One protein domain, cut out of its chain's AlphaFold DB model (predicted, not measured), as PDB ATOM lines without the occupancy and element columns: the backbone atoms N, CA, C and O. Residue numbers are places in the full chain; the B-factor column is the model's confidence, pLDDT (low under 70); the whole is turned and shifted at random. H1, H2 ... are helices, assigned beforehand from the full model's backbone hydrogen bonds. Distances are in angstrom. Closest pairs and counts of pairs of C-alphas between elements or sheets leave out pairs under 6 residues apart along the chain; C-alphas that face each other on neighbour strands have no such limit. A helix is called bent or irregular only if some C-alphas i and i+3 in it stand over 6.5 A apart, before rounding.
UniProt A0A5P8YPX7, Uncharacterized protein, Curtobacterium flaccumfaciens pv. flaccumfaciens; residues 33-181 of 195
ATOM      1  N   ASP A  33     151.598 185.456 135.049       60.00
ATOM      2  CA  ASP A  33     151.264 186.546 134.117       60.00
ATOM      3  C   ASP A  33     149.786 186.462 133.678       60.00
ATOM      4  O   ASP A  33     149.248 185.376 133.473       60.00
ATOM      5  N   ASN A  34     149.134 187.617 133.505       62.22
ATOM      6  CA  ASN A  34     147.759 187.785 133.027       62.22
ATOM      7  C   ASN A  34     147.427 187.028 131.723       62.22
ATOM      8  O   ASN A  34     146.313 186.516 131.600       62.22
ATOM      9  N   SER A  35     148.363 186.911 130.773       58.91
ATOM     10  CA  SER A  35     148.143 186.178 129.513       58.91
ATOM     11  C   SER A  35     148.106 184.658 129.723       58.91
ATOM     12  O   SER A  35     147.267 183.954 129.158       58.91
ATOM     13  N   THR A  36     148.955 184.151 130.623       58.16
ATOM     14  CA  THR A  36     148.986 182.741 131.027       58.16
ATOM     15  C   THR A  36     147.866 182.423 132.017       58.16
ATOM     16  O   THR A  36     147.361 181.304 132.030       58.16
ATOM     17  N   LYS A  37     147.436 183.404 132.819       59.19
ATOM     18  CA  LYS A  37     146.325 183.291 133.767       59.19
ATOM     19  C   LYS A  37     145.024 182.957 133.066       59.19
ATOM     20  O   LYS A  37     144.346 182.083 133.564       59.19
ATOM     21  N   ALA A  38     144.669 183.575 131.939       60.25
ATOM     22  CA  ALA A  38     143.386 183.295 131.281       60.25
ATOM     23  C   ALA A  38     143.289 181.841 130.775       60.25
ATOM     24  O   ALA A  38     142.406 181.104 131.206       60.25
ATOM     25  N   ALA A  39     144.257 181.397 129.967       59.97
ATOM     26  CA  ALA A  39     144.289 180.035 129.421       59.97
ATOM     27  C   ALA A  39     144.519 178.956 130.496       59.97
ATOM     28  O   ALA A  39     144.053 177.823 130.378       59.97
ATOM     29  N   ARG A  40     145.254 179.281 131.566       59.03
ATOM     30  CA  ARG A  40     145.464 178.363 132.692       59.03
ATOM     31  C   ARG A  40     144.295 178.374 133.670       59.03
ATOM     32  O   ARG A  40     144.044 177.345 134.274       59.03
ATOM     33  N   ARG A  41     143.555 179.478 133.786       57.69
ATOM     34  CA  ARG A  41     142.300 179.580 134.541       57.69
ATOM     35  C   ARG A  41     141.185 178.805 133.857       57.69
ATOM     36  O   ARG A  41     140.463 178.141 134.576       57.69
ATOM     37  N   GLU A  42     141.092 178.809 132.528       58.84
ATOM     38  CA  GLU A  42     140.231 177.868 131.785       58.84
ATOM     39  C   GLU A  42     140.604 176.423 132.111       58.84
ATOM     40  O   GLU A  42     139.787 175.685 132.634       58.84
ATOM     41  N   ARG A  43     141.879 176.052 131.962       57.75
ATOM     42  CA  ARG A  43     142.335 174.679 132.239       57.75
ATOM     43  C   ARG A  43     142.138 174.239 133.699       57.75
ATOM     44  O   ARG A  43     141.840 173.081 133.967       57.75
ATOM     45  N   ILE A  44     142.322 175.163 134.641       57.28
ATOM     46  CA  ILE A  44     142.031 174.965 136.064       57.28
ATOM     47  C   ILE A  44     140.517 174.842 136.260       57.28
ATOM     48  O   ILE A  44     140.072 173.937 136.941       57.28
ATOM     49  N   LEU A  45     139.684 175.669 135.640       58.16
ATOM     50  CA  LEU A  45     138.231 175.527 135.768       58.16
ATOM     51  C   LEU A  45     137.701 174.234 135.120       58.16
ATOM     52  O   LEU A  45     136.755 173.661 135.659       58.16
ATOM     53  N   ASP A  46     138.342 173.749 134.055       63.75
ATOM     54  CA  ASP A  46     137.908 172.571 133.295       63.75
ATOM     55  C   ASP A  46     138.303 171.237 133.948       63.75
ATOM     56  O   ASP A  46     137.540 170.276 133.865       63.75
ATOM     57  N   HIS A  47     139.464 171.160 134.617       70.12
ATOM     58  CA  HIS A  47     139.970 169.895 135.175       70.12
ATOM     59  C   HIS A  47     140.443 169.938 136.638       70.12
ATOM     60  O   HIS A  47     140.702 168.878 137.203       70.12
ATOM     61  N   LEU A  48     140.518 171.101 137.308       76.75
ATOM     62  CA  LEU A  48     140.999 171.182 138.704       76.75
ATOM     63  C   LEU A  48     140.193 170.284 139.636       76.75
ATOM     64  O   LEU A  48     140.763 169.634 140.506       76.75
ATOM     65  N   TRP A  49     138.870 170.269 139.485       76.12
ATOM     66  CA  TRP A  49     137.999 169.534 140.394       76.12
ATOM     67  C   TRP A  49     138.162 168.025 140.243       76.12
ATOM     68  O   TRP A  49     138.250 167.324 141.250       76.12
ATOM     69  N   CYS A  50     138.264 167.521 139.013       82.31
ATOM     70  CA  CYS A  50     138.496 166.100 138.791       82.31
ATOM     71  C   CYS A  50     139.952 165.693 139.093       82.31
ATOM     72  O   CYS A  50     140.151 164.630 139.678       82.31
ATOM     73  N   ASP A  51     140.947 166.559 138.849       80.38
ATOM     74  CA  ASP A  51     142.338 166.359 139.299       80.38
ATOM     75  C   ASP A  51     142.436 166.260 140.821       80.38
ATOM     76  O   ASP A  51     143.095 165.376 141.371       80.38
ATOM     77  N   LEU A  52     141.763 167.172 141.516       81.25
ATOM     78  CA  LEU A  52     141.761 167.227 142.963       81.25
ATOM     79  C   LEU A  52     141.101 165.987 143.562       81.25
ATOM     80  O   LEU A  52     141.689 165.339 144.427       81.25
ATOM     81  N   VAL A  53     139.891 165.651 143.110       81.69
ATOM     82  CA  VAL A  53     139.160 164.490 143.624       81.69
ATOM     83  C   VAL A  53     139.957 163.214 143.369       81.69
ATOM     84  O   VAL A  53     140.157 162.434 144.299       81.69
ATOM     85  N   ALA A  54     140.493 163.031 142.161       82.06
ATOM     86  CA  ALA A  54     141.302 161.860 141.844       82.06
ATOM     87  C   ALA A  54     142.618 161.818 142.650       82.06
ATOM     88  O   ALA A  54     143.043 160.746 143.079       82.06
ATOM     89  N   SER A  55     143.223 162.971 142.955       80.75
ATOM     90  CA  SER A  55     144.395 163.053 143.843       80.75
ATOM     91  C   SER A  55     144.068 162.654 145.284       80.75
ATOM     92  O   SER A  55     144.854 161.953 145.923       80.75
ATOM     93  N   VAL A  56     142.905 163.061 145.801       80.31
ATOM     94  CA  VAL A  56     142.431 162.653 147.132       80.31
ATOM     95  C   VAL A  56     142.148 161.150 147.163       80.31
ATOM     96  O   VAL A  56     142.576 160.478 148.099       80.31
ATOM     97  N   VAL A  57     141.502 160.603 146.127       87.25
ATOM     98  CA  VAL A  57     141.289 159.151 145.977       87.25
ATOM     99  C   VAL A  57     142.621 158.407 146.032       87.25
ATOM    100  O   VAL A  57     142.792 157.527 146.875       87.25
ATOM    101  N   ARG A  58     143.596 158.823 145.219       86.44
ATOM    102  CA  ARG A  58     144.942 158.239 145.206       86.44
ATOM    103  C   ARG A  58     145.630 158.313 146.574       86.44
ATOM    104  O   ARG A  58     146.300 157.365 146.981       86.44
ATOM    105  N   ALA A  59     145.487 159.423 147.298       76.00
ATOM    106  CA  ALA A  59     146.061 159.565 148.634       76.00
ATOM    107  C   ALA A  59     145.435 158.580 149.637       76.00
ATOM    108  O   ALA A  59     146.150 157.974 150.434       76.00
ATOM    109  N   ILE A  60     144.117 158.375 149.575       79.25
ATOM    110  CA  ILE A  60     143.419 157.411 150.435       79.25
ATOM    111  C   ILE A  60     143.830 155.973 150.083       79.25
ATOM    112  O   ILE A  60     144.049 155.166 150.983       79.25
ATOM    113  N   GLU A  61     143.998 155.642 148.802       85.75
ATOM    114  CA  GLU A  61     144.513 154.330 148.369       85.75
ATOM    115  C   GLU A  61     145.927 154.058 148.893       85.75
ATOM    116  O   GLU A  61     146.216 152.966 149.392       85.75
ATOM    117  N   ALA A  62     146.803 155.066 148.840       76.00
ATOM    118  CA  ALA A  62     148.132 154.976 149.429       76.00
ATOM    119  C   ALA A  62     148.055 154.727 150.944       76.00
ATOM    120  O   ALA A  62     148.745 153.842 151.446       76.00
ATOM    121  N   LEU A  63     147.171 155.427 151.665       75.50
ATOM    122  CA  LEU A  63     146.957 155.196 153.099       75.50
ATOM    123  C   LEU A  63     146.510 153.758 153.396       75.50
ATOM    124  O   LEU A  63     147.103 153.123 154.264       75.50
ATOM    125  N   LYS A  64     145.544 153.215 152.644       84.38
ATOM    126  CA  LYS A  64     145.108 151.812 152.801       84.38
ATOM    127  C   LYS A  64     146.242 150.816 152.535       84.38
ATOM    128  O   LYS A  64     146.340 149.784 153.196       84.38
ATOM    129  N   THR A  65     147.124 151.136 151.591       83.00
ATOM    130  CA  THR A  65     148.295 150.306 151.275       83.00
ATOM    131  C   THR A  65     149.314 150.325 152.418       83.00
ATOM    132  O   THR A  65     149.805 149.271 152.827       83.00
ATOM    133  N   LEU A  66     149.601 151.505 152.985       78.12
ATOM    134  CA  LEU A  66     150.452 151.637 154.173       78.12
ATOM    135  C   LEU A  66     149.860 150.910 155.383       78.12
ATOM    136  O   LEU A  66     150.594 150.246 156.115       78.12
ATOM    137  N   GLU A  67     148.551 151.021 155.589       84.00
ATOM    138  CA  GLU A  67     147.844 150.324 156.659       84.00
ATOM    139  C   GLU A  67     148.025 148.805 156.541       84.00
ATOM    140  O   GLU A  67     148.482 148.174 157.494       84.00
ATOM    141  N   GLY A  68     147.745 148.223 155.370       86.81
ATOM    142  CA  GLY A  68     147.919 146.787 155.135       86.81
ATOM    143  C   GLY A  68     149.358 146.315 155.369       86.81
ATOM    144  O   GLY A  68     149.582 145.345 156.092       86.81
ATOM    145  N   SER A  69     150.339 147.055 154.842       85.62
ATOM    146  CA  SER A  69     151.766 146.766 155.046       85.62
ATOM    147  C   SER A  69     152.166 146.826 156.526       85.62
ATOM    148  O   SER A  69     152.887 145.962 157.027       85.62
ATOM    149  N   THR A  70     151.627 147.799 157.265       85.44
ATOM    150  CA  THR A  70     151.859 147.927 158.709       85.44
ATOM    151  C   THR A  70     151.266 146.743 159.468       85.44
ATOM    152  O   THR A  70     151.938 146.176 160.328       85.44
ATOM    153  N   LYS A  71     150.036 146.321 159.133       88.31
ATOM    154  CA  LYS A  71     149.407 145.138 159.741       88.31
ATOM    155  C   LYS A  71     150.243 143.881 159.501       88.31
ATOM    156  O   LYS A  71     150.467 143.116 160.436       88.31
ATOM    157  N   ASP A  72     150.747 143.693 158.282       89.69
ATOM    158  CA  ASP A  72     151.607 142.557 157.941       89.69
ATOM    159  C   ASP A  72     152.937 142.575 158.707       89.69
ATOM    160  O   ASP A  72     153.338 141.545 159.253       89.69
ATOM    161  N   ALA A  73     153.589 143.735 158.817       87.62
ATOM    162  CA  ALA A  73     154.835 143.877 159.569       87.62
ATOM    163  C   ALA A  73     154.646 143.600 161.070       87.62
ATOM    164  O   ALA A  73     155.459 142.907 161.685       87.62
ATOM    165  N   VAL A  74     153.557 144.102 161.661       87.62
ATOM    166  CA  VAL A  74     153.221 143.853 163.072       87.62
ATOM    167  C   VAL A  74     152.903 142.376 163.304       87.62
ATOM    168  O   VAL A  74     153.394 141.791 164.270       87.62
ATOM    169  N   ALA A  75     152.123 141.758 162.414       90.00
ATOM    170  CA  ALA A  75     151.792 140.341 162.504       90.00
ATOM    171  C   ALA A  75     153.042 139.454 162.435       90.00
ATOM    172  O   ALA A  75     153.167 138.518 163.225       90.00
ATOM    173  N   GLU A  76     153.982 139.772 161.546       90.06
ATOM    174  CA  GLU A  76     155.256 139.061 161.437       90.06
ATOM    175  C   GLU A  76     156.121 139.247 162.693       90.06
ATOM    176  O   GLU A  76     156.600 138.268 163.262       90.06
ATOM    177  N   ALA A  77     156.268 140.482 163.187       87.75
ATOM    178  CA  ALA A  77     157.069 140.766 164.378       87.75
ATOM    179  C   ALA A  77     156.554 140.021 165.622       87.75
ATOM    180  O   ALA A  77     157.339 139.441 166.379       87.75
ATOM    181  N   ILE A  78     155.230 139.992 165.818       87.69
ATOM    182  CA  ILE A  78     154.607 139.243 166.916       87.69
ATOM    183  C   ILE A  78     154.804 137.738 166.715       87.69
ATOM    184  O   ILE A  78     155.132 137.038 167.673       87.69
ATOM    185  N   ALA A  79     154.642 137.235 165.491       88.19
ATOM    186  CA  ALA A  79     154.805 135.818 165.193       88.19
ATOM    187  C   ALA A  79     156.227 135.317 165.467       88.19
ATOM    188  O   ALA A  79     156.384 134.270 166.099       88.19
ATOM    189  N   VAL A  80     157.250 136.076 165.064       86.56
ATOM    190  CA  VAL A  80     158.658 135.776 165.369       86.56
ATOM    191  C   VAL A  80     158.879 135.764 166.880       86.56
ATOM    192  O   VAL A  80     159.311 134.751 167.430       86.56
ATOM    193  N   SER A  81     158.496 136.840 167.575       85.81
ATOM    194  CA  SER A  81     158.716 136.964 169.022       85.81
ATOM    195  C   SER A  81     158.021 135.856 169.824       85.81
ATOM    196  O   SER A  81     158.627 135.249 170.709       85.81
ATOM    197  N   ALA A  82     156.769 135.537 169.494       85.44
ATOM    198  CA  ALA A  82     156.020 134.476 170.157       85.44
ATOM    199  C   ALA A  82     156.608 133.085 169.869       85.44
ATOM    200  O   ALA A  82     156.669 132.243 170.765       85.44
ATOM    201  N   THR A  83     157.087 132.846 168.646       83.31
ATOM    202  CA  THR A  83     157.738 131.581 168.278       83.31
ATOM    203  C   THR A  83     159.071 131.404 169.008       83.31
ATOM    204  O   THR A  83     159.358 130.308 169.488       83.31
ATOM    205  N   ASP A  84     159.858 132.470 169.165       83.69
ATOM    206  CA  ASP A  84     161.114 132.435 169.921       83.69
ATOM    207  C   ASP A  84     160.881 132.153 171.411       83.69
ATOM    208  O   ASP A  84     161.577 131.326 172.005       83.69
ATOM    209  N   LEU A  85     159.846 132.752 172.007       82.62
ATOM    210  CA  LEU A  85     159.429 132.442 173.378       82.62
ATOM    211  C   LEU A  85     158.979 130.980 173.530       82.62
ATOM    212  O   LEU A  85     159.321 130.318 174.515       82.62
ATOM    213  N   LEU A  86     158.245 130.443 172.551       79.88
ATOM    214  CA  LEU A  86     157.832 129.037 172.539       79.88
ATOM    215  C   LEU A  86     159.030 128.087 172.422       79.88
ATOM    216  O   LEU A  86     159.085 127.079 173.124       79.88
ATOM    217  N   LYS A  87     160.021 128.417 171.589       77.75
ATOM    218  CA  LYS A  87     161.275 127.652 171.498       77.75
ATOM    219  C   LYS A  87     162.036 127.680 172.823       77.75
ATOM    220  O   LYS A  87     162.430 126.627 173.314       77.75
ATOM    221  N   ALA A  88     162.185 128.856 173.433       75.12
ATOM    222  CA  ALA A  88     162.891 129.015 174.705       75.12
ATOM    223  C   ALA A  88     162.222 128.244 175.858       75.12
ATOM    224  O   ALA A  88     162.907 127.664 176.697       75.12
ATOM    225  N   THR A  89     160.887 128.196 175.888       71.69
ATOM    226  CA  THR A  89     160.128 127.459 176.915       71.69
ATOM    227  C   THR A  89     160.127 125.944 176.703       71.69
ATOM    228  O   THR A  89     160.073 125.201 177.681       71.69
ATOM    229  N   ARG A  90     160.218 125.467 175.454       66.88
ATOM    230  CA  ARG A  90     160.277 124.032 175.120       66.88
ATOM    231  C   ARG A  90     161.681 123.425 175.195       66.88
ATOM    232  O   ARG A  90     161.791 122.205 175.226       66.88
ATOM    233  N   ALA A  91     162.734 124.240 175.243       60.06
ATOM    234  CA  ALA A  91     164.121 123.786 175.151       60.06
ATOM    235  C   ALA A  91     164.935 123.722 176.469       60.06
ATOM    236  O   ALA A  91     166.140 123.987 176.416       60.06
ATOM    237  N   PRO A  92     164.416 123.328 177.652       53.19
ATOM    238  CA  PRO A  92     165.313 122.874 178.706       53.19
ATOM    239  C   PRO A  92     165.782 121.435 178.388       53.19
ATOM    240  O   PRO A  92     165.266 120.475 178.947       53.19
ATOM    241  N   GLY A  93     166.765 121.283 177.481       54.91
ATOM    242  CA  GLY A  93     167.591 120.060 177.363       54.91
ATOM    243  C   GLY A  93     167.534 119.214 176.073       54.91
ATOM    244  O   GLY A  93     168.009 118.082 176.101       54.91
ATOM    245  N   ALA A  94     166.996 119.711 174.957       52.22
ATOM    246  CA  ALA A  94     166.830 118.945 173.709       52.22
ATOM    247  C   ALA A  94     168.092 118.901 172.806       52.22
ATOM    248  O   ALA A  94     168.768 119.913 172.615       52.22
ATOM    249  N   ALA A  95     168.417 117.719 172.261       53.69
ATOM    250  CA  ALA A  95     169.637 117.422 171.496       53.69
ATOM    251  C   ALA A  95     169.510 117.708 169.981       53.69
ATOM    252  O   ALA A  95     168.420 117.771 169.424       53.69
ATOM    253  N   ALA A  96     170.656 117.846 169.304       50.81
ATOM    254  CA  ALA A  96     170.821 118.431 167.965       50.81
ATOM    255  C   ALA A  96     170.019 117.802 166.797       50.81
ATOM    256  O   ALA A  96     169.848 118.472 165.781       50.81
ATOM    257  N   ASP A  97     169.501 116.577 166.926       46.06
ATOM    258  CA  ASP A  97     168.687 115.908 165.887       46.06
ATOM    259  C   ASP A  97     167.224 116.417 165.856       46.06
ATOM    260  O   ASP A  97     166.525 116.324 164.849       46.06
ATOM    261  N   GLU A  98     166.772 117.053 166.942       52.19
ATOM    262  CA  GLU A  98     165.442 117.664 167.087       52.19
ATOM    263  C   GLU A  98     165.326 118.995 166.310       52.19
ATOM    264  O   GLU A  98     164.235 119.447 165.957       52.19
ATOM    265  N   ALA A  99     166.467 119.606 165.964       49.81
ATOM    266  CA  ALA A  99     166.562 120.931 165.350       49.81
ATOM    267  C   ALA A  99     165.946 121.020 163.938       49.81
ATOM    268  O   ALA A  99     165.441 122.078 163.556       49.81
ATOM    269  N   ALA A 100     165.946 119.926 163.166       45.62
ATOM    270  CA  ALA A 100     165.371 119.902 161.818       45.62
ATOM    271  C   ALA A 100     163.835 119.760 161.837       45.62
ATOM    272  O   ALA A 100     163.150 120.467 161.095       45.62
ATOM    273  N   GLY A 101     163.281 118.922 162.725       47.69
ATOM    274  CA  GLY A 101     161.830 118.773 162.936       47.69
ATOM    275  C   GLY A 101     161.189 120.015 163.568       47.69
ATOM    276  O   GLY A 101     160.114 120.446 163.147       47.69
ATOM    277  N   LEU A 102     161.920 120.674 164.474       55.09
ATOM    278  CA  LEU A 102     161.558 121.973 165.043       55.09
ATOM    279  C   LEU A 102     161.449 123.080 163.982       55.09
ATOM    280  O   LEU A 102     160.742 124.058 164.214       55.09
ATOM    281  N   SER A 103     162.107 122.966 162.822       64.06
ATOM    282  CA  SER A 103     162.112 124.030 161.803       64.06
ATOM    283  C   SER A 103     160.787 124.144 161.037       64.06
ATOM    284  O   SER A 103     160.262 125.247 160.898       64.06
ATOM    285  N   LEU A 104     160.191 123.021 160.614       69.19
ATOM    286  CA  LEU A 104     158.902 123.021 159.912       69.19
ATOM    287  C   LEU A 104     157.741 123.260 160.884       69.19
ATOM    288  O   LEU A 104     156.829 124.023 160.571       69.19
ATOM    289  N   GLU A 105     157.795 122.660 162.078       73.69
ATOM    290  CA  GLU A 105     156.797 122.894 163.126       73.69
ATOM    291  C   GLU A 105     156.816 124.361 163.580       73.69
ATOM    292  O   GLU A 105     155.763 124.987 163.683       73.69
ATOM    293  N   SER A 106     157.999 124.955 163.781       72.25
ATOM    294  CA  SER A 106     158.089 126.373 164.145       72.25
ATOM    295  C   SER A 106     157.641 127.306 163.025       72.25
ATOM    296  O   SER A 106     156.968 128.288 163.322       72.25
ATOM    297  N   ALA A 107     157.920 126.988 161.758       76.44
ATOM    298  CA  ALA A 107     157.385 127.746 160.627       76.44
ATOM    299  C   ALA A 107     155.848 127.670 160.564       76.44
ATOM    300  O   ALA A 107     155.188 128.687 160.346       76.44
ATOM    301  N   ALA A 108     155.267 126.491 160.809       81.56
ATOM    302  CA  ALA A 108     153.818 126.317 160.866       81.56
ATOM    303  C   ALA A 108     153.191 127.100 162.035       81.56
ATOM    304  O   ALA A 108     152.196 127.799 161.847       81.56
ATOM    305  N   ILE A 109     153.796 127.043 163.225       83.25
ATOM    306  CA  ILE A 109     153.351 127.794 164.407       83.25
ATOM    307  C   ILE A 109     153.446 129.306 164.164       83.25
ATOM    308  O   ILE A 109     152.479 130.020 164.422       83.25
ATOM    309  N   GLN A 110     154.566 129.792 163.623       84.81
ATOM    310  CA  GLN A 110     154.750 131.201 163.275       84.81
ATOM    311  C   GLN A 110     153.698 131.653 162.256       84.81
ATOM    312  O   GLN A 110     153.061 132.685 162.453       84.81
ATOM    313  N   GLY A 111     153.439 130.849 161.220       80.56
ATOM    314  CA  GLY A 111     152.377 131.105 160.245       80.56
ATOM    315  C   GLY A 111     150.990 131.212 160.889       80.56
ATOM    316  O   GLY A 111     150.245 132.149 160.596       80.56
ATOM    317  N   CYS A 112     150.660 130.312 161.820       88.38
ATOM    318  CA  CYS A 112     149.409 130.363 162.582       88.38
ATOM    319  C   CYS A 112     149.304 131.630 163.442       88.38
ATOM    320  O   CYS A 112     148.275 132.303 163.410       88.38
ATOM    321  N   ILE A 113     150.359 131.980 164.187       87.25
ATOM    322  CA  ILE A 113     150.374 133.177 165.042       87.25
ATOM    323  C   ILE A 113     150.224 134.431 164.185       87.25
ATOM    324  O   ILE A 113     149.376 135.271 164.480       87.25
ATOM    325  N   ARG A 114     150.979 134.528 163.085       90.12
ATOM    326  CA  ARG A 114     150.859 135.627 162.126       90.12
ATOM    327  C   ARG A 114     149.426 135.751 161.617       90.12
ATOM    328  O   ARG A 114     148.880 136.850 161.612       90.12
ATOM    329  N   GLY A 115     148.809 134.638 161.221       84.06
ATOM    330  CA  GLY A 115     147.424 134.610 160.751       84.06
ATOM    331  C   GLY A 115     146.432 135.119 161.800       84.06
ATOM    332  O   GLY A 115     145.620 135.989 161.498       84.06
ATOM    333  N   VAL A 116     146.532 134.644 163.045       91.44
ATOM    334  CA  VAL A 116     145.661 135.080 164.153       91.44
ATOM    335  C   VAL A 116     145.833 136.569 164.447       91.44
ATOM    336  O   VAL A 116     144.843 137.285 164.599       91.44
ATOM    337  N   VAL A 117     147.075 137.054 164.499       89.75
ATOM    338  CA  VAL A 117     147.363 138.473 164.737       89.75
ATOM    339  C   VAL A 117     146.822 139.328 163.597       89.75
ATOM    340  O   VAL A 117     146.198 140.351 163.860       89.75
ATOM    341  N   LYS A 118     146.987 138.893 162.342       89.88
ATOM    342  CA  LYS A 118     146.432 139.593 161.181       89.88
ATOM    343  C   LYS A 118     144.909 139.699 161.266       89.88
ATOM    344  O   LYS A 118     144.387 140.801 161.169       89.88
ATOM    345  N   VAL A 119     144.214 138.602 161.579       89.44
ATOM    346  CA  VAL A 119     142.754 138.607 161.787       89.44
ATOM    347  C   VAL A 119     142.339 139.564 162.909       89.44
ATOM    348  O   VAL A 119     141.345 140.276 162.776       89.44
ATOM    349  N   ALA A 120     143.093 139.618 164.009       87.19
ATOM    350  CA  ALA A 120     142.812 140.544 165.104       87.19
ATOM    351  C   ALA A 120     143.008 142.014 164.690       87.19
ATOM    352  O   ALA A 120     142.180 142.860 165.029       87.19
ATOM    353  N   LEU A 121     144.072 142.320 163.940       85.50
ATOM    354  CA  LEU A 121     144.350 143.663 163.425       85.50
ATOM    355  C   LEU A 121     143.308 144.106 162.391       85.50
ATOM    356  O   LEU A 121     142.841 145.244 162.455       85.50
ATOM    357  N   ASP A 122     142.900 143.209 161.494       86.88
ATOM    358  CA  ASP A 122     141.818 143.444 160.532       86.88
ATOM    359  C   ASP A 122     140.495 143.705 161.266       86.88
ATOM    360  O   ASP A 122     139.791 144.670 160.976       86.88
ATOM    361  N   GLY A 123     140.185 142.917 162.301       85.12
ATOM    362  CA  GLY A 123     139.013 143.142 163.149       85.12
ATOM    363  C   GLY A 123     139.039 144.493 163.875       85.12
ATOM    364  O   GLY A 123     138.024 145.185 163.924       85.12
ATOM    365  N   ALA A 124     140.199 144.902 164.399       84.06
ATOM    366  CA  ALA A 124     140.364 146.169 165.116       84.06
ATOM    367  C   ALA A 124     140.192 147.407 164.218       84.06
ATOM    368  O   ALA A 124     139.845 148.484 164.701       84.06
ATOM    369  N   THR A 125     140.427 147.257 162.915       84.69
ATOM    370  CA  THR A 125     140.408 148.345 161.923       84.69
ATOM    371  C   THR A 125     139.219 148.275 160.968       84.69
ATOM    372  O   THR A 125     138.982 149.227 160.228       84.69
ATOM    373  N   ALA A 126     138.395 147.225 161.047       82.81
ATOM    374  CA  ALA A 126     137.264 146.982 160.152       82.81
ATOM    375  C   ALA A 126     136.326 148.192 159.981       82.81
ATOM    376  O   ALA A 126     135.851 148.463 158.877       82.81
ATOM    377  N   GLY A 127     136.072 148.948 161.056       80.44
ATOM    378  CA  GLY A 127     135.246 150.160 160.996       80.44
ATOM    379  C   GLY A 127     135.872 151.278 160.154       80.44
ATOM    380  O   GLY A 127     135.178 151.921 159.365       80.44
ATOM    381  N   LEU A 128     137.188 151.478 160.278       78.50
ATOM    382  CA  LEU A 128     137.940 152.439 159.470       78.50
ATOM    383  C   LEU A 128     138.012 151.977 158.009       78.50
ATOM    384  O   LEU A 128     137.755 152.768 157.104       78.50
ATOM    385  N   ASP A 129     138.279 150.691 157.785       82.75
ATOM    386  CA  ASP A 129     138.350 150.092 156.452       82.75
ATOM    387  C   ASP A 129     137.041 150.259 155.667       82.75
ATOM    388  O   ASP A 129     137.064 150.649 154.491       82.75
ATOM    389  N   ALA A 130     135.905 150.012 156.329       82.62
ATOM    390  CA  ALA A 130     134.571 150.176 155.760       82.62
ATOM    391  C   ALA A 130     134.241 151.647 155.466       82.62
ATOM    392  O   ALA A 130     133.689 151.969 154.406       82.62
ATOM    393  N   TYR A 131     134.613 152.553 156.377       80.62
ATOM    394  CA  TYR A 131     134.439 153.990 156.185       80.62
ATOM    395  C   TYR A 131     135.244 154.496 154.980       80.62
ATOM    396  O   TYR A 131     134.680 155.122 154.080       80.62
ATOM    397  N   LEU A 132     136.538 154.164 154.912       83.38
ATOM    398  CA  LEU A 132     137.410 154.550 153.803       83.38
ATOM    399  C   LEU A 132     136.960 153.925 152.480       83.38
ATOM    400  O   LEU A 132     137.002 154.600 151.456       83.38
ATOM    401  N   GLY A 133     136.483 152.676 152.492       85.81
ATOM    402  CA  GLY A 133     135.900 152.033 151.311       85.81
ATOM    403  C   GLY A 133     134.686 152.798 150.781       85.81
ATOM    404  O   GLY A 133     134.647 153.171 149.612       85.81
ATOM    405  N   THR A 134     133.741 153.133 151.663       81.94
ATOM    406  CA  THR A 134     132.549 153.917 151.299       81.94
ATOM    407  C   THR A 134     132.922 155.306 150.774       81.94
ATOM    408  O   THR A 134     132.339 155.793 149.802       81.94
ATOM    409  N   MET A 135     133.892 155.962 151.416       81.31
ATOM    410  CA  MET A 135     134.370 157.282 151.010       81.31
ATOM    411  C   MET A 135     135.053 157.234 149.640       81.31
ATOM    412  O   MET A 135     134.760 158.078 148.797       81.31
ATOM    413  N   LEU A 136     135.893 156.222 149.391       87.56
ATOM    414  CA  LEU A 136     136.519 155.986 148.091       87.56
ATOM    415  C   LEU A 136     135.463 155.839 147.000       87.56
ATOM    416  O   LEU A 136     135.512 156.588 146.033       87.56
ATOM    417  N   THR A 137     134.466 154.966 147.162       84.75
ATOM    418  CA  THR A 137     133.409 154.795 146.151       84.75
ATOM    419  C   THR A 137     132.715 156.119 145.823       84.75
ATOM    420  O   THR A 137     132.572 156.468 144.651       84.75
ATOM    421  N   LYS A 138     132.346 156.909 146.842       80.31
ATOM    422  CA  LYS A 138     131.706 158.223 146.645       80.31
ATOM    423  C   LYS A 138     132.613 159.207 145.905       80.31
ATOM    424  O   LYS A 138     132.156 159.879 144.982       80.31
ATOM    425  N   LEU A 139     133.885 159.286 146.290       81.50
ATOM    426  CA  LEU A 139     134.859 160.174 145.655       81.50
ATOM    427  C   LEU A 139     135.159 159.753 144.214       81.50
ATOM    428  O   LEU A 139     135.230 160.609 143.343       81.50
ATOM    429  N   ARG A 140     135.256 158.452 143.933       88.06
ATOM    430  CA  ARG A 140     135.451 157.936 142.574       88.06
ATOM    431  C   ARG A 140     134.281 158.299 141.662       88.06
ATOM    432  O   ARG A 140     134.498 158.803 140.562       88.06
ATOM    433  N   VAL A 141     133.042 158.127 142.134       78.94
ATOM    434  CA  VAL A 141     131.843 158.546 141.385       78.94
ATOM    435  C   VAL A 141     131.859 160.056 141.142       78.94
ATOM    436  O   VAL A 141     131.597 160.497 140.026       78.94
ATOM    437  N   ALA A 142     132.218 160.854 142.152       75.38
ATOM    438  CA  ALA A 142     132.348 162.300 141.994       75.38
ATOM    439  C   ALA A 142     133.430 162.676 140.966       75.38
ATOM    440  O   ALA A 142     133.181 163.522 140.113       75.38
ATOM    441  N   GLY A 143     134.595 162.022 140.996       78.25
ATOM    442  CA  GLY A 143     135.689 162.260 140.052       78.25
ATOM    443  C   GLY A 143     135.289 161.973 138.605       78.25
ATOM    444  O   GLY A 143     135.596 162.767 137.722       78.25
ATOM    445  N   VAL A 144     134.537 160.892 138.380       82.12
ATOM    446  CA  VAL A 144     133.963 160.534 137.072       82.12
ATOM    447  C   VAL A 144     132.944 161.577 136.602       82.12
ATOM    448  O   VAL A 144     133.019 162.028 135.466       82.12
ATOM    449  N   MET A 145     132.020 161.995 137.472       78.44
ATOM    450  CA  MET A 145     130.957 162.953 137.125       78.44
ATOM    451  C   MET A 145     131.474 164.370 136.861       78.44
ATOM    452  O   MET A 145     130.864 165.117 136.100       78.44
ATOM    453  N   LEU A 146     132.574 164.754 137.511       74.69
ATOM    454  CA  LEU A 146     133.212 166.059 137.339       74.69
ATOM    455  C   LEU A 146     134.156 166.106 136.133       74.69
ATOM    456  O   LEU A 146     134.575 167.194 135.749       74.69
ATOM    457  N   CYS A 147     134.530 164.957 135.567       77.69
ATOM    458  CA  CYS A 147     135.490 164.893 134.475       77.69
ATOM    459  C   CYS A 147     134.777 165.049 133.120       77.69
ATOM    460  O   CYS A 147     133.938 164.213 132.780       77.69
ATOM    461  N   PRO A 148     135.111 166.078 132.321       77.75
ATOM    462  CA  PRO A 148     134.469 166.297 131.026       77.75
ATOM    463  C   PRO A 148     134.873 165.250 129.973       77.75
ATOM    464  O   PRO A 148     134.092 164.972 129.068       77.75
ATOM    465  N   ASP A 149     136.066 164.656 130.098       82.38
ATOM    466  CA  ASP A 149     136.548 163.570 129.240       82.38
ATOM    467  C   ASP A 149     137.442 162.602 130.034       82.38
ATOM    468  O   ASP A 149     138.643 162.813 130.212       82.38
ATOM    469  N   ILE A 150     136.833 161.517 130.513       80.62
ATOM    470  CA  ILE A 150     137.494 160.497 131.339       80.62
ATOM    471  C   ILE A 150     138.572 159.755 130.538       80.62
ATOM    472  O   ILE A 150     139.613 159.400 131.090       80.62
ATOM    473  N   GLY A 151     138.342 159.522 129.241       76.94
ATOM    474  CA  GLY A 151     139.243 158.736 128.393       76.94
ATOM    475  C   GLY A 151     140.584 159.423 128.149       76.94
ATOM    476  O   GLY A 151     141.584 158.752 127.903       76.94
ATOM    477  N   MET A 152     140.616 160.750 128.271       78.94
ATOM    478  CA  MET A 152     141.819 161.568 128.123       78.94
ATOM    479  C   MET A 152     142.404 162.033 129.467       78.94
ATOM    480  O   MET A 152     143.439 162.703 129.486       78.94
ATOM    481  N   HIS A 153     141.785 161.673 130.599       81.69
ATOM    482  CA  HIS A 153     142.197 162.105 131.936       81.69
ATOM    483  C   HIS A 153     142.703 160.932 132.783       81.69
ATOM    484  O   HIS A 153     141.986 160.399 133.628       81.69
ATOM    485  N   ASN A 154     143.982 160.574 132.606       86.69
ATOM    486  CA  ASN A 154     144.613 159.401 133.238       86.69
ATOM    487  C   ASN A 154     144.365 159.281 134.747       86.69
ATOM    488  O   ASN A 154     144.081 158.193 135.232       86.69
ATOM    489  N   LEU A 155     144.441 160.386 135.497       83.06
ATOM    490  CA  LEU A 155     144.281 160.336 136.951       83.06
ATOM    491  C   LEU A 155     142.860 159.908 137.356       83.06
ATOM    492  O   LEU A 155     142.688 159.090 138.259       83.06
ATOM    493  N   VAL A 156     141.841 160.422 136.662       84.69
ATOM    494  CA  VAL A 156     140.443 160.015 136.859       84.69
ATOM    495  C   VAL A 156     140.229 158.605 136.318       84.69
ATOM    496  O   VAL A 156     139.564 157.798 136.965       84.69
ATOM    497  N   TRP A 157     140.813 158.281 135.167       89.00
ATOM    498  CA  TRP A 157     140.722 156.951 134.578       89.00
ATOM    499  C   TRP A 157     141.230 155.865 135.536       89.00
ATOM    500  O   TRP A 157     140.497 154.934 135.862       89.00
ATOM    501  N   GLU A 158     142.461 156.006 136.025       90.62
ATOM    502  CA  GLU A 158     143.148 154.997 136.835       90.62
ATOM    503  C   GLU A 158     142.560 154.869 138.239       90.62
ATOM    504  O   GLU A 158     142.344 153.755 138.712       90.62
ATOM    505  N   HIS A 159     142.284 155.993 138.902       89.88
ATOM    506  CA  HIS A 159     141.908 155.979 140.318       89.88
ATOM    507  C   HIS A 159     140.396 156.048 140.546       89.88
ATOM    508  O   HIS A 159     139.912 155.623 141.595       89.88
ATOM    509  N   CYS A 160     139.627 156.564 139.583       86.19
ATOM    510  CA  CYS A 160     138.179 156.727 139.725       86.19
ATOM    511  C   CYS A 160     137.389 155.750 138.857       86.19
ATOM    512  O   CYS A 160     136.596 154.976 139.387       86.19
ATOM    513  N   TRP A 161     137.607 155.765 137.545       88.88
ATOM    514  CA  TRP A 161     136.815 154.980 136.601       88.88
ATOM    515  C   TRP A 161     137.124 153.483 136.665       88.88
ATOM    516  O   TRP A 161     136.222 152.676 136.891       88.88
ATOM    517  N   LEU A 162     138.394 153.106 136.502       89.31
ATOM    518  CA  LEU A 162     138.806 151.708 136.412       89.31
ATOM    519  C   LEU A 162     138.425 150.888 137.660       89.31
ATOM    520  O   LEU A 162     137.919 149.780 137.488       89.31
ATOM    521  N   PRO A 163     138.573 151.395 138.902       89.38
ATOM    522  CA  PRO A 163     138.154 150.647 140.082       89.38
ATOM    523  C   PRO A 163     136.636 150.443 140.147       89.38
ATOM    524  O   PRO A 163     136.200 149.337 140.433       89.38
ATOM    525  N   LEU A 164     135.830 151.460 139.812       84.50
ATOM    526  CA  LEU A 164     134.366 151.318 139.765       84.50
ATOM    527  C   LEU A 164     133.930 150.292 138.716       84.50
ATOM    528  O   LEU A 164     133.008 149.513 138.944       84.50
ATOM    529  N   TRP A 165     134.601 150.298 137.565       83.69
ATOM    530  CA  TRP A 165     134.356 149.340 136.497       83.69
ATOM    531  C   TRP A 165     134.713 147.910 136.919       83.69
ATOM    532  O   TRP A 165     133.931 146.987 136.688       83.69
ATOM    533  N   ASN A 166     135.863 147.725 137.571       83.50
ATOM    534  CA  ASN A 166     136.297 146.425 138.083       83.50
ATOM    535  C   ASN A 166     135.354 145.889 139.163       83.50
ATOM    536  O   ASN A 166     135.031 144.703 139.132       83.50
ATOM    537  N   ASP A 167     134.880 146.752 140.064       79.56
ATOM    538  CA  ASP A 167     133.907 146.382 141.092       79.56
ATOM    539  C   ASP A 167     132.581 145.944 140.439       79.56
ATOM    540  O   ASP A 167     132.081 144.857 140.712       79.56
ATOM    541  N   ALA A 168     132.061 146.723 139.481       75.50
ATOM    542  CA  ALA A 168     130.801 146.418 138.796       75.50
ATOM    543  C   ALA A 168     130.854 145.133 137.947       75.50
ATOM    544  O   ALA A 168     129.898 144.354 137.935       75.50
ATOM    545  N   ILE A 169     131.961 144.885 137.234       68.81
ATOM    546  CA  ILE A 169     132.160 143.621 136.510       68.81
ATOM    547  C   ILE A 169     132.341 142.461 137.484       68.81
ATOM    548  O   ILE A 169     131.800 141.384 137.241       68.81
ATOM    549  N   GLY A 170     133.103 142.665 138.560       66.19
ATOM    550  CA  GLY A 170     133.304 141.662 139.599       66.19
ATOM    551  C   GLY A 170     131.973 141.189 140.173       66.19
ATOM    552  O   GLY A 170     131.723 139.986 140.218       66.19
ATOM    553  N   ASP A 171     131.090 142.128 140.507       72.50
ATOM    554  CA  ASP A 171     129.751 141.843 141.021       72.50
ATOM    555  C   ASP A 171     128.879 141.106 139.995       72.50
ATOM    556  O   ASP A 171     128.281 140.080 140.320       72.50
ATOM    557  N   ALA A 172     128.861 141.555 138.736       66.81
ATOM    558  CA  ALA A 172     128.094 140.900 137.674       66.81
ATOM    559  C   ALA A 172     128.595 139.472 137.373       66.81
ATOM    560  O   ALA A 172     127.801 138.558 137.144       66.81
ATOM    561  N   LEU A 173     129.915 139.254 137.396       61.19
ATOM    562  CA  LEU A 173     130.525 137.937 137.215       61.19
ATOM    563  C   LEU A 173     130.233 137.016 138.406       61.19
ATOM    564  O   LEU A 173     129.959 135.834 138.212       61.19
ATOM    565  N   LEU A 174     130.271 137.542 139.632       62.50
ATOM    566  CA  LEU A 174     129.899 136.796 140.833       62.50
ATOM    567  C   LEU A 174     128.416 136.415 140.821       62.50
ATOM    568  O   LEU A 174     128.083 135.289 141.183       62.50
ATOM    569  N   GLU A 175     127.538 137.303 140.359       71.12
ATOM    570  CA  GLU A 175     126.110 137.026 140.196       71.12
ATOM    571  C   GLU A 175     125.852 135.951 139.124       71.12
ATOM    572  O   GLU A 175     125.014 135.065 139.311       71.12
ATOM    573  N   GLU A 176     126.603 135.974 138.020       68.94
ATOM    574  CA  GLU A 176     126.581 134.918 137.004       68.94
ATOM    575  C   GLU A 176     127.093 133.585 137.569       68.94
ATOM    576  O   GLU A 176     126.433 132.556 137.428       68.94
ATOM    577  N   LEU A 177     128.229 133.578 138.267       62.78
ATOM    578  CA  LEU A 177     128.809 132.361 138.841       62.78
ATOM    579  C   LEU A 177     127.951 131.774 139.968       62.78
ATOM    580  O   LEU A 177     127.858 130.551 140.082       62.78
ATOM    581  N   ALA A 178     127.269 132.607 140.755       71.94
ATOM    582  CA  ALA A 178     126.335 132.168 141.791       71.94
ATOM    583  C   ALA A 178     125.125 131.406 141.218       71.94
ATOM    584  O   ALA A 178     124.549 130.566 141.913       71.94
ATOM    585  N   ARG A 179     124.762 131.637 139.945       72.81
ATOM    586  CA  ARG A 179     123.730 130.848 139.247       72.81
ATOM    587  C   ARG A 179     124.186 129.428 138.916       72.81
ATOM    588  O   ARG A 179     123.347 128.533 138.857       72.81
ATOM    589  N   TYR A 180     125.488 129.207 138.743       72.12
ATOM    590  CA  TYR A 180     126.060 127.882 138.477       72.12
ATOM    591  C   TYR A 180     126.580 127.186 139.743       72.12
ATOM    592  O   TYR A 180     126.628 125.958 139.785       72.12
ATOM    593  N   VAL A 181     126.944 127.946 140.781       72.75
ATOM    594  CA  VAL A 181     127.470 127.435 142.055       72.75
ATOM    595  C   VAL A 181     126.720 128.081 143.229       72.75
ATOM    596  O   VAL A 181     127.098 129.162 143.694       72.75
TER     597      VAL A 181
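What this domain is: This is residues 33 to 181 of the 195 residues of an uncharacterized protein of Curtobacterium flaccumfaciens pv. flaccumfaciens (UniProt A0A5P8YPX7). A long helical hairpin: one very long arm, H1b, with the bent helix H2 folding back along it, its arm H2a crossing H1b at a slant and its arm H2b turning back to H1b near residues 49 to 64. At that end H3 packs on H1b and H2b with its first part, and residues 168 to 181, of which 168 to 180 belong to H3, stick out, while residues 33 to 45, of which 34 to 45 belong to H1, stick out from the same end of the hairpin. The printed part has 149 residues with three named helices, H1, H2 and H3 in chain order, no named strand, and the class all helix. The whole is extended, with a radius of gyration of the C-alphas of 24.7 A, and flat, spanning 83 by 53 by 26 A.

Where its parts are: H1, the longest helix, residues 34 to 90, was assigned as one helix by its hydrogen bonds but is bent: C-alphas 46 and 49 are 7.7 A apart. Its arm H1b, residues 49 to 90, is 61.4 A long and ends at C-alpha 90 (160.277, 124.032, 175.120); H1a, residues 34 to 46, is 18.1 A long and begins at C-alpha 34 (147.759, 187.785, 133.027). H2, residues 98 to 146, was likewise assigned as one helix but is bent, C-alphas 124 and 127 being 7.7 A apart; H2a, residues 98 to 124, is 38.0 A long, with a kink of 28 degrees near residue 105, and H2b, residues 127 to 146, is 28.6 A long. H3, residues 154 to 180, is 36.9 A long and ends at C-alpha 180 (126.060, 127.882, 138.477). It has a kink of 32 degrees near residue 162 and is only just irregular: C-alphas 159 and 162 are 6.6 A apart.

How they stand to each other: H1b and H2a form a hairpin; they touch, with residues 71 to 83 of H1b alone, at a steep tilt of 39 degrees, opposite ways, and their closest C-alphas, of Ala 75 and Arg 114, are 4.8 A apart. H1b touches H2b with residues 49 to 64 alone, at a shallow tilt of 23 degrees, opposite ways, closest at the C-alphas of Cys 50 and Gly 143, 4.9 A. Residues 156 to 164 of H3 touch residues 137 to 144 of H2b at a steep tilt of 65 degrees, closest at the C-alphas of Arg 140 and Cys 160, 4.1 A. Residues 155 to 160 of H3 touch residues 50 to 58 of H1b at a steep tilt of 63 degrees, closest at the C-alphas of Ala 54 and Val 156, 5.4 A. The helix packing is mostly crossed. H1a touches no helix, and H2a and H3 are apart. In H1b and H2b every O i to N i+4 pair is within hydrogen-bond range; in H1a it is 8 of 9, in H2a 21 of 23 and in H3 19 of 23.

The domain as a whole: The two C-alphas farthest apart, of Ser 35 and Gly 93, are 83.9 A apart. The printed part has no cut, and both links are short, 7 residues each. The mean pLDDT of the printed part is 76.7, with 36 residues under 70, among them residues 33 to 46 and 90 to 104.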